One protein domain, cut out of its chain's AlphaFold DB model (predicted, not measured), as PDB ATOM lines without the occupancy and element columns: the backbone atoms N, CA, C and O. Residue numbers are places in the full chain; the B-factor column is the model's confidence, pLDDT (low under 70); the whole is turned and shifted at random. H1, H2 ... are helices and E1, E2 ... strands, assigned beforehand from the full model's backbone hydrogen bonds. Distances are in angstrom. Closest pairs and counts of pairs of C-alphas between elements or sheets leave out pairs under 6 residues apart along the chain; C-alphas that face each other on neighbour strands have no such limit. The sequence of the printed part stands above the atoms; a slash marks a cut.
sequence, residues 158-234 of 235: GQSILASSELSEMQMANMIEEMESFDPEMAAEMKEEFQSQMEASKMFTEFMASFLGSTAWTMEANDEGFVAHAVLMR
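What this domain is: This is residues 158 to 234 of the 235 residues of an uncharacterized protein of Phycisphaerales bacterium (UniProt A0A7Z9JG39). A long helical hairpin, H1 and H2 side by side, runs on at its open end into an arm, the two-stranded hairpin E1 and E2, whose tip, residues 221 to 226, sticks out. The 77 printed residues hold H1, H2, E1 and E2 in that order; the sheet is antiparallel, order E1 - E2, and the class is mixed. The whole is extended, with a radius of gyration of the C-alphas of 19.5 A and spans of 62 by 25 by 15 A.

Where its parts are: H1, residues 158 to 182, begins at C-alpha 158 (161.712, 172.673, 237.159) and is 37.0 A long. H2, residues 184 to 209, is 35.0 A long, with a kink of 31 degrees near residue 197. E1, residues 214 to 222, is 27.0 A long; E2, residues 225 to 232, is 23.4 A long and ends at C-alpha 232 (155.387, 176.977, 244.254).

How they stand to each other: H1 and H2 touch, opposite ways at a shallow tilt of 2 degrees; their closest C-alphas, Gly 158 and Ala 209, are 4.1 A apart. Of their O i to N i+4 pairs, 20 of 21 and 21 of 22 are within hydrogen-bond range. E1 and E2 are antiparallel at 166 degrees, with N 218 and O 229 at 2.9 A. E2 is apart from H1 and H2.

The domain as a whole: The farthest C-alphas, Glu 185 and Asp 223, are 63.0 A apart. The printed part has no cut, its three links are tight, and no printed residue has pLDDT under 70.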
ATOM      1  N   GLY A 158     160.502 173.483 237.262       87.06
ATOM      2  CA  GLY A 158     161.712 172.673 237.159       87.06
ATOM      3  C   GLY A 158     161.830 172.021 235.783       87.06
ATOM      4  O   GLY A 158     162.854 172.177 235.117       87.06
ATOM      5  N   GLN A 159     160.763 171.368 235.311       86.88
ATOM      6  CA  GLN A 159     160.751 170.758 233.978       86.88
ATOM      7  C   GLN A 159     160.861 171.801 232.861       86.88
ATOM      8  O   GLN A 159     161.600 171.577 231.910       86.88
ATOM      9  N   SER A 160     160.199 172.957 232.976       85.31
ATOM     10  CA  SER A 160     160.293 174.037 231.982       85.31
ATOM     11  C   SER A 160     161.713 174.589 231.837       85.31
ATOM     12  O   SER A 160     162.139 174.889 230.724       85.31
ATOM     13  N   ILE A 161     162.462 174.708 232.936       87.12
ATOM     14  CA  ILE A 161     163.852 175.179 232.907       87.12
ATOM     15  C   ILE A 161     164.768 174.138 232.245       87.12
ATOM     16  O   ILE A 161     165.555 174.492 231.368       87.12
ATOM     17  N   LEU A 162     164.630 172.858 232.611       88.00
ATOM     18  CA  LEU A 162     165.400 171.766 231.999       88.00
ATOM     19  C   LEU A 162     165.128 171.659 230.495       88.00
ATOM     20  O   LEU A 162     166.054 171.625 229.690       88.00
ATOM     21  N   ALA A 163     163.851 171.698 230.127       84.88
ATOM     22  CA  ALA A 163     163.381 171.725 228.754       84.88
ATOM     23  C   ALA A 163     163.968 172.875 227.930       84.88
ATOM     24  O   ALA A 163     164.427 172.669 226.810       84.88
ATOM     25  N   SER A 164     163.948 174.094 228.480       82.31
ATOM     26  CA  SER A 164     164.499 175.267 227.803       82.31
ATOM     27  C   SER A 164     166.003 175.135 227.580       82.31
ATOM     28  O   SER A 164     166.501 175.607 226.560       82.31
ATOM     29  N   SER A 165     166.719 174.506 228.517       84.75
ATOM     30  CA  SER A 165     168.140 174.208 228.349       84.75
ATOM     31  C   SER A 165     168.340 173.221 227.205       84.75
ATOM     32  O   SER A 165     169.073 173.531 226.279       84.75
ATOM     33  N   GLU A 166     167.640 172.083 227.208       84.06
ATOM     34  CA  GLU A 166     167.773 171.046 226.174       84.06
ATOM     35  C   GLU A 166     167.430 171.572 224.767       84.06
ATOM     36  O   GLU A 166     168.163 171.314 223.813       84.06
ATOM     37  N   LEU A 167     166.381 172.394 224.638       81.56
ATOM     38  CA  LEU A 167     166.047 173.065 223.376       81.56
ATOM     39  C   LEU A 167     167.163 174.005 222.904       81.56
ATOM     40  O   LEU A 167     167.498 174.008 221.720       81.56
ATOM     41  N   SER A 168     167.759 174.777 223.817       80.94
ATOM     42  CA  SER A 168     168.896 175.641 223.490       80.94
ATOM     43  C   SER A 168     170.122 174.829 223.059       80.94
ATOM     44  O   SER A 168     170.853 175.273 222.173       80.94
ATOM     45  N   GLU A 169     170.348 173.655 223.659       82.12
ATOM     46  CA  GLU A 169     171.427 172.742 223.263       82.12
ATOM     47  C   GLU A 169     171.207 172.220 221.837       82.12
ATOM     48  O   GLU A 169     172.124 172.267 221.019       82.12
ATOM     49  N   MET A 170     169.983 171.793 221.512       80.56
ATOM     50  CA  MET A 170     169.628 171.317 220.170       80.56
ATOM     51  C   MET A 170     169.768 172.409 219.105       80.56
ATOM     52  O   MET A 170     170.332 172.160 218.042       80.56
ATOM     53  N   GLN A 171     169.289 173.626 219.382       79.31
ATOM     54  CA  GLN A 171     169.399 174.749 218.445       79.31
ATOM     55  C   GLN A 171     170.856 175.099 218.144       79.31
ATOM     56  O   GLN A 171     171.219 175.288 216.984       79.31
ATOM     57  N   MET A 172     171.703 175.143 219.174       80.06
ATOM     58  CA  MET A 172     173.122 175.415 218.982       80.06
ATOM     59  C   MET A 172     173.823 174.280 218.229       80.06
ATOM     60  O   MET A 172     174.637 174.547 217.352       80.06
ATOM     61  N   ALA A 173     173.507 173.020 218.546       82.88
ATOM     62  CA  ALA A 173     174.079 171.872 217.849       82.88
ATOM     63  C   ALA A 173     173.772 171.916 216.345       82.88
ATOM     64  O   ALA A 173     174.691 171.759 215.545       82.88
ATOM     65  N   ASN A 174     172.525 172.227 215.975       80.38
ATOM     66  CA  ASN A 174     172.124 172.395 214.577       80.38
ATOM     67  C   ASN A 174     172.875 173.556 213.905       80.38
ATOM     68  O   ASN A 174     173.365 173.409 212.791       80.38
ATOM     69  N   MET A 175     173.036 174.691 214.595       81.69
ATOM     70  CA  MET A 175     173.786 175.837 214.064       81.69
ATOM     71  C   MET A 175     175.267 175.503 213.824       81.69
ATOM     72  O   MET A 175     175.840 175.923 212.822       81.69
ATOM     73  N   ILE A 176     175.893 174.740 214.727       84.50
ATOM     74  CA  ILE A 176     177.278 174.275 214.565       84.50
ATOM     75  C   ILE A 176     177.381 173.293 213.393       84.50
ATOM     76  O   ILE A 176     178.323 173.398 212.615       84.50
ATOM     77  N   GLU A 177     176.431 172.366 213.246       84.00
ATOM     78  CA  GLU A 177     176.401 171.407 212.133       84.00
ATOM     79  C   GLU A 177     176.250 172.115 210.779       84.00
ATOM     80  O   GLU A 177     176.981 171.822 209.830       84.00
ATOM     81  N   GLU A 178     175.369 173.114 210.698       81.75
ATOM     82  CA  GLU A 178     175.263 173.966 209.516       81.75
ATOM     83  C   GLU A 178     176.570 174.719 209.263       81.75
ATOM     84  O   GLU A 178     177.074 174.715 208.140       81.75
ATOM     85  N   MET A 179     177.168 175.318 210.296       83.69
ATOM     86  CA  MET A 179     178.427 176.050 210.168       83.69
ATOM     87  C   MET A 179     179.589 175.152 209.741       83.69
ATOM     88  O   MET A 179     180.398 175.582 208.929       83.69
ATOM     89  N   GLU A 180     179.647 173.898 210.192       86.12
ATOM     90  CA  GLU A 180     180.660 172.923 209.773       86.12
ATOM     91  C   GLU A 180     180.633 172.698 208.251       86.12
ATOM     92  O   GLU A 180     181.674 172.463 207.634       86.12
ATOM     93  N   SER A 181     179.466 172.856 207.615       83.69
ATOM     94  CA  SER A 181     179.332 172.765 206.158       83.69
ATOM     95  C   SER A 181     179.898 173.976 205.395       83.69
ATOM     96  O   SER A 181     180.237 173.844 204.215       83.69
ATOM     97  N   PHE A 182     180.047 175.133 206.055       84.12
ATOM     98  CA  PHE A 182     180.508 176.392 205.451       84.12
ATOM     99  C   PHE A 182     181.919 176.819 205.904       84.12
ATOM    100  O   PHE A 182     182.688 177.310 205.076       84.12
ATOM    101  N   ASP A 183     182.266 176.630 207.180       87.12
ATOM    102  CA  ASP A 183     183.551 176.971 207.805       87.12
ATOM    103  C   ASP A 183     183.896 175.988 208.953       87.12
ATOM    104  O   ASP A 183     183.516 176.196 210.112       87.12
ATOM    105  N   PRO A 184     184.634 174.903 208.654       85.75
ATOM    106  CA  PRO A 184     184.984 173.877 209.637       85.75
ATOM    107  C   PRO A 184     185.896 174.362 210.773       85.75
ATOM    108  O   PRO A 184     185.895 173.769 211.851       85.75
ATOM    109  N   GLU A 185     186.709 175.397 210.540       86.62
ATOM    110  CA  GLU A 185     187.652 175.910 211.542       86.62
ATOM    111  C   GLU A 185     186.898 176.744 212.585       86.62
ATOM    112  O   GLU A 185     187.055 176.523 213.786       86.62
ATOM    113  N   MET A 186     185.982 177.601 212.126       82.50
ATOM    114  CA  MET A 186     185.087 178.364 212.999       82.50
ATOM    115  C   MET A 186     184.092 177.464 213.751       82.50
ATOM    116  O   MET A 186     183.841 177.685 214.935       82.50
ATOM    117  N   ALA A 187     183.573 176.409 213.111       84.06
ATOM    118  CA  ALA A 187     182.701 175.434 213.769       84.06
ATOM    119  C   ALA A 187     183.415 174.685 214.911       84.06
ATOM    120  O   ALA A 187     182.816 174.427 215.957       84.06
ATOM    121  N   ALA A 188     184.701 174.359 214.742       84.88
ATOM    122  CA  ALA A 188     185.501 173.717 215.783       84.88
ATOM    123  C   ALA A 188     185.748 174.649 216.983       84.88
ATOM    124  O   ALA A 188     185.603 174.208 218.125       84.88
ATOM    125  N   GLU A 189     186.052 175.927 216.733       83.56
ATOM    126  CA  GLU A 189     186.214 176.947 217.779       83.56
ATOM    127  C   GLU A 189     184.899 177.183 218.543       83.56
ATOM    128  O   GLU A 189     184.873 177.096 219.772       83.56
ATOM    129  N   MET A 190     183.779 177.361 217.828       81.19
ATOM    130  CA  MET A 190     182.454 177.509 218.444       81.19
ATOM    131  C   MET A 190     182.058 176.289 219.271       81.19
ATOM    132  O   MET A 190     181.460 176.434 220.334       81.19
ATOM    133  N   LYS A 191     182.390 175.077 218.817       83.88
ATOM    134  CA  LYS A 191     182.093 173.844 219.552       83.88
ATOM    135  C   LYS A 191     182.859 173.758 220.869       83.88
ATOM    136  O   LYS A 191     182.278 173.333 221.868       83.88
ATOM    137  N   GLU A 192     184.131 174.145 220.883       83.75
ATOM    138  CA  GLU A 192     184.955 174.153 222.097       83.75
ATOM    139  C   GLU A 192     184.458 175.205 223.102       83.75
ATOM    140  O   GLU A 192     184.242 174.892 224.278       83.75
ATOM    141  N   GLU A 193     184.186 176.428 222.633       80.88
ATOM    142  CA  GLU A 193     183.629 177.500 223.465       80.88
ATOM    143  C   GLU A 193     182.255 177.106 224.027       80.88
ATOM    144  O   GLU A 193     182.026 177.180 225.241       80.88
ATOM    145  N   PHE A 194     181.377 176.572 223.173       80.75
ATOM    146  CA  PHE A 194     180.039 176.138 223.549       80.75
ATOM    147  C   PHE A 194     180.053 175.021 224.592       80.75
ATOM    148  O   PHE A 194     179.338 175.114 225.589       80.75
ATOM    149  N   GLN A 195     180.884 173.988 224.422       80.38
ATOM    150  CA  GLN A 195     180.989 172.900 225.399       80.38
ATOM    151  C   GLN A 195     181.399 173.417 226.781       80.38
ATOM    152  O   GLN A 195     180.776 173.060 227.783       80.38
ATOM    153  N   SER A 196     182.390 174.312 226.835       77.75
ATOM    154  CA  SER A 196     182.880 174.866 228.100       77.75
ATOM    155  C   SER A 196     181.835 175.725 228.831       77.75
ATOM    156  O   SER A 196     181.716 175.665 230.057       77.75
ATOM    157  N   GLN A 197     181.034 176.495 228.086       77.00
ATOM    158  CA  GLN A 197     179.990 177.356 228.640       77.00
ATOM    159  C   GLN A 197     178.734 176.560 229.032       77.00
ATOM    160  O   GLN A 197     178.092 176.846 230.049       77.00
ATOM    161  N   MET A 198     178.394 175.543 228.242       77.94
ATOM    162  CA  MET A 198     177.202 174.723 228.418       77.94
ATOM    163  C   MET A 198     177.304 173.820 229.647       77.94
ATOM    164  O   MET A 198     176.330 173.727 230.383       77.94
ATOM    165  N   GLU A 199     178.458 173.213 229.941       80.38
ATOM    166  CA  GLU A 199     178.602 172.347 231.126       80.38
ATOM    167  C   GLU A 199     178.310 173.093 232.438       80.38
ATOM    168  O   GLU A 199     177.546 172.616 233.282       80.38
ATOM    169  N   ALA A 200     178.871 174.294 232.600       81.00
ATOM    170  CA  ALA A 200     178.636 175.120 233.782       81.00
ATOM    171  C   ALA A 200     177.178 175.611 233.858       81.00
ATOM    172  O   ALA A 200     176.566 175.591 234.929       81.00
ATOM    173  N   SER A 201     176.612 176.018 232.716       83.81
ATOM    174  CA  SER A 201     175.219 176.463 232.612       83.81
ATOM    175  C   SER A 201     174.228 175.338 232.923       83.81
ATOM    176  O   SER A 201     173.282 175.532 233.690       83.81
ATOM    177  N   LYS A 202     174.472 174.135 232.397       85.94
ATOM    178  CA  LYS A 202     173.647 172.943 232.604       85.94
ATOM    179  C   LYS A 202     173.662 172.505 234.059       85.94
ATOM    180  O   LYS A 202     172.603 172.313 234.643       85.94
ATOM    181  N   MET A 203     174.840 172.455 234.683       86.94
ATOM    182  CA  MET A 203     174.957 172.125 236.104       86.94
ATOM    183  C   MET A 203     174.181 173.115 236.985       86.94
ATOM    184  O   MET A 203     173.488 172.708 237.918       86.94
ATOM    185  N   PHE A 204     174.266 174.415 236.688       88.38
ATOM    186  CA  PHE A 204     173.501 175.431 237.413       88.38
ATOM    187  C   PHE A 204     171.990 175.301 237.173       88.38
ATOM    188  O   PHE A 204     171.206 175.396 238.114       88.38
ATOM    189  N   THR A 205     171.585 175.038 235.932       88.50
ATOM    190  CA  THR A 205     170.193 174.808 235.523       88.50
ATOM    191  C   THR A 205     169.595 173.594 236.235       88.50
ATOM    192  O   THR A 205     168.534 173.709 236.841       88.50
ATOM    193  N   GLU A 206     170.288 172.454 236.236       90.44
ATOM    194  CA  GLU A 206     169.880 171.234 236.945       90.44
ATOM    195  C   GLU A 206     169.797 171.464 238.457       90.44
ATOM    196  O   GLU A 206     168.826 171.060 239.103       90.44
ATOM    197  N   PHE A 207     170.774 172.180 239.023       89.88
ATOM    198  CA  PHE A 207     170.751 172.571 240.426       89.88
ATOM    199  C   PHE A 207     169.520 173.424 240.745       89.88
ATOM    200  O   PHE A 207     168.787 173.095 241.673       89.88
ATOM    201  N   MET A 208     169.234 174.467 239.964       88.19
ATOM    202  CA  MET A 208     168.051 175.313 240.149       88.19
ATOM    203  C   MET A 208     166.748 174.526 239.986       88.19
ATOM    204  O   MET A 208     165.863 174.634 240.836       88.19
ATOM    205  N   ALA A 209     166.642 173.695 238.947       88.94
ATOM    206  CA  ALA A 209     165.475 172.855 238.697       88.94
ATOM    207  C   ALA A 209     165.203 171.885 239.859       88.94
ATOM    208  O   ALA A 209     164.048 171.651 240.201       88.94
ATOM    209  N   SER A 210     166.246 171.403 240.546       89.75
ATOM    210  CA  SER A 210     166.107 170.513 241.709       89.75
ATOM    211  C   SER A 210     165.435 171.150 242.937       89.75
ATOM    212  O   SER A 210     165.066 170.430 243.865       89.75
ATOM    213  N   PHE A 211     165.244 172.476 242.958       88.25
ATOM    214  CA  PHE A 211     164.506 173.184 244.013       88.25
ATOM    215  C   PHE A 211     163.108 173.643 243.584       88.25
ATOM    216  O   PHE A 211     162.358 174.153 244.420       88.25
ATOM    217  N   LEU A 212     162.757 173.493 242.307       90.56
ATOM    218  CA  LEU A 212     161.557 174.075 241.716       90.56
ATOM    219  C   LEU A 212     160.591 172.967 241.297       90.56
ATOM    220  O   LEU A 212     160.838 172.255 240.332       90.56
ATOM    221  N   GLY A 213     159.484 172.831 242.025       87.56
ATOM    222  CA  GLY A 213     158.402 171.916 241.667       87.56
ATOM    223  C   GLY A 213     157.302 172.588 240.843       87.56
ATOM    224  O   GLY A 213     157.481 173.644 240.227       87.56
ATOM    225  N   SER A 214     156.117 171.979 240.874       90.75
ATOM    226  CA  SER A 214     154.923 172.517 240.225       90.75
ATOM    227  C   SER A 214     154.531 173.889 240.783       90.75
ATOM    228  O   SER A 214     154.524 174.111 241.995       90.75
ATOM    229  N   THR A 215     154.151 174.800 239.895       92.81
ATOM    230  CA  THR A 215     153.624 176.122 240.219       92.81
ATOM    231  C   THR A 215     152.189 176.273 239.749       92.81
ATOM    232  O   THR A 215     151.781 175.713 238.732       92.81
ATOM    233  N   ALA A 216     151.425 177.069 240.486       93.12
ATOM    234  CA  ALA A 216     150.117 177.534 240.062       93.12
ATOM    235  C   ALA A 216     149.890 178.954 240.562       93.12
ATOM    236  O   ALA A 216     150.408 179.343 241.609       93.12
ATOM    237  N   TRP A 217     149.123 179.732 239.817       93.19
ATOM    238  CA  TRP A 217     148.787 181.096 240.182       93.19
ATOM    239  C   TRP A 217     147.355 181.435 239.787       93.19
ATOM    240  O   TRP A 217     146.794 180.870 238.849       93.19
ATOM    241  N   THR A 218     146.769 182.369 240.521       93.88
ATOM    242  CA  THR A 218     145.459 182.954 240.246       93.88
ATOM    243  C   THR A 218     145.539 184.462 240.420       93.88
ATOM    244  O   THR A 218     146.357 184.962 241.195       93.88
ATOM    245  N   MET A 219     144.719 185.184 239.672       93.38
ATOM    246  CA  MET A 219     144.611 186.631 239.702       93.38
ATOM    247  C   MET A 219     143.140 187.017 239.741       93.38
ATOM    248  O   MET A 219     142.353 186.582 238.902       93.38
ATOM    249  N   GLU A 220     142.781 187.863 240.696       92.50
ATOM    250  CA  GLU A 220     141.425 188.367 240.896       92.50
ATOM    251  C   GLU A 220     141.424 189.888 240.743       92.50
ATOM    252  O   GLU A 220     142.308 190.574 241.266       92.50
ATOM    253  N   ALA A 221     140.436 190.419 240.025       90.25
ATOM    254  CA  ALA A 221     140.165 191.850 239.985       90.25
ATOM    255  C   ALA A 221     139.261 192.251 241.163       90.25
ATOM    256  O   ALA A 221     138.256 191.595 241.440       90.25
ATOM    257  N   ASN A 222     139.600 193.344 241.839       87.88
ATOM    258  CA  ASN A 222     138.792 193.965 242.883       87.88
ATOM    259  C   ASN A 222     138.774 195.497 242.718       87.88
ATOM    260  O   ASN A 222     139.405 196.044 241.814       87.88
ATOM    261  N   ASP A 223     138.061 196.196 243.604       90.12
ATOM    262  CA  ASP A 223     137.914 197.661 243.547       90.12
ATOM    263  C   ASP A 223     139.246 198.429 243.715       90.12
ATOM    264  O   ASP A 223     139.320 199.617 243.403       90.12
ATOM    265  N   GLU A 224     140.305 197.767 244.191       87.44
ATOM    266  CA  GLU A 224     141.640 198.339 244.416       87.44
ATOM    267  C   GLU A 224     142.657 197.948 243.323       87.44
ATOM    268  O   GLU A 224     143.799 198.410 243.351       87.44
ATOM    269  N   GLY A 225     142.260 197.128 242.341       89.25
ATOM    270  CA  GLY A 225     143.108 196.669 241.242       89.25
ATOM    271  C   GLY A 225     143.138 195.146 241.108       89.25
ATOM    272  O   GLY A 225     142.101 194.490 241.126       89.25
ATOM    273  N   PHE A 226     144.331 194.578 240.925       90.81
ATOM    274  CA  PHE A 226     144.524 193.136 240.750       90.81
ATOM    275  C   PHE A 226     145.291 192.543 241.929       90.81
ATOM    276  O   PHE A 226     146.340 193.057 242.321       90.81
ATOM    277  N   VAL A 227     144.799 191.425 242.458       90.00
ATOM    278  CA  VAL A 227     145.480 190.640 243.491       90.00
ATOM    279  C   VAL A 227     145.874 189.299 242.896       90.00
ATOM    280  O   VAL A 227     145.025 188.563 242.401       90.00
ATOM    281  N   ALA A 228     147.166 188.979 242.955       91.25
ATOM    282  CA  ALA A 228     147.702 187.708 242.487       91.25
ATOM    283  C   ALA A 228     148.131 186.826 243.665       91.25
ATOM    284  O   ALA A 228     148.790 187.284 244.599       91.25
ATOM    285  N   HIS A 229     147.798 185.541 243.591       91.06
ATOM    286  CA  HIS A 229     148.279 184.506 244.499       91.06
ATOM    287  C   HIS A 229     149.044 183.475 243.677       91.06
ATOM    288  O   HIS A 229     148.505 182.944 242.711       91.06
ATOM    289  N   ALA A 230     150.275 183.162 244.076       92.06
ATOM    290  CA  ALA A 230     151.073 182.109 243.461       92.06
ATOM    291  C   ALA A 230     151.536 181.092 244.506       92.06
ATOM    292  O   ALA A 230     151.904 181.451 245.626       92.06
ATOM    293  N   VAL A 231     151.540 179.823 244.118       91.88
ATOM    294  CA  VAL A 231     152.052 178.703 244.898       91.88
ATOM    295  C   VAL A 231     153.165 178.044 244.100       91.88
ATOM    296  O   VAL A 231     152.997 177.751 242.918       91.88
ATOM    297  N   LEU A 232     154.293 177.797 244.759       91.69
ATOM    298  CA  LEU A 232     155.387 176.977 244.254       91.69
ATOM    299  C   LEU A 232     155.542 175.789 245.198       91.69
ATOM    300  O   LEU A 232     155.809 175.956 246.390       91.69
ATOM    301  N   MET A 233     155.352 174.591 244.660       88.81
ATOM    302  CA  MET A 233     155.590 173.360 245.390       88.81
ATOM    303  C   MET A 233     157.082 173.049 245.436       88.81
ATOM    304  O   MET A 233     157.851 173.416 244.547       88.81
ATOM    305  N   ARG A 234     157.480 172.331 246.487       84.44
ATOM    306  CA  ARG A 234     158.759 171.623 246.462       84.44
ATOM    307  C   ARG A 234     158.655 170.466 245.452       84.44
ATOM    308  O   ARG A 234     157.555 169.921 245.334       84.44
TER     309      ARG A 234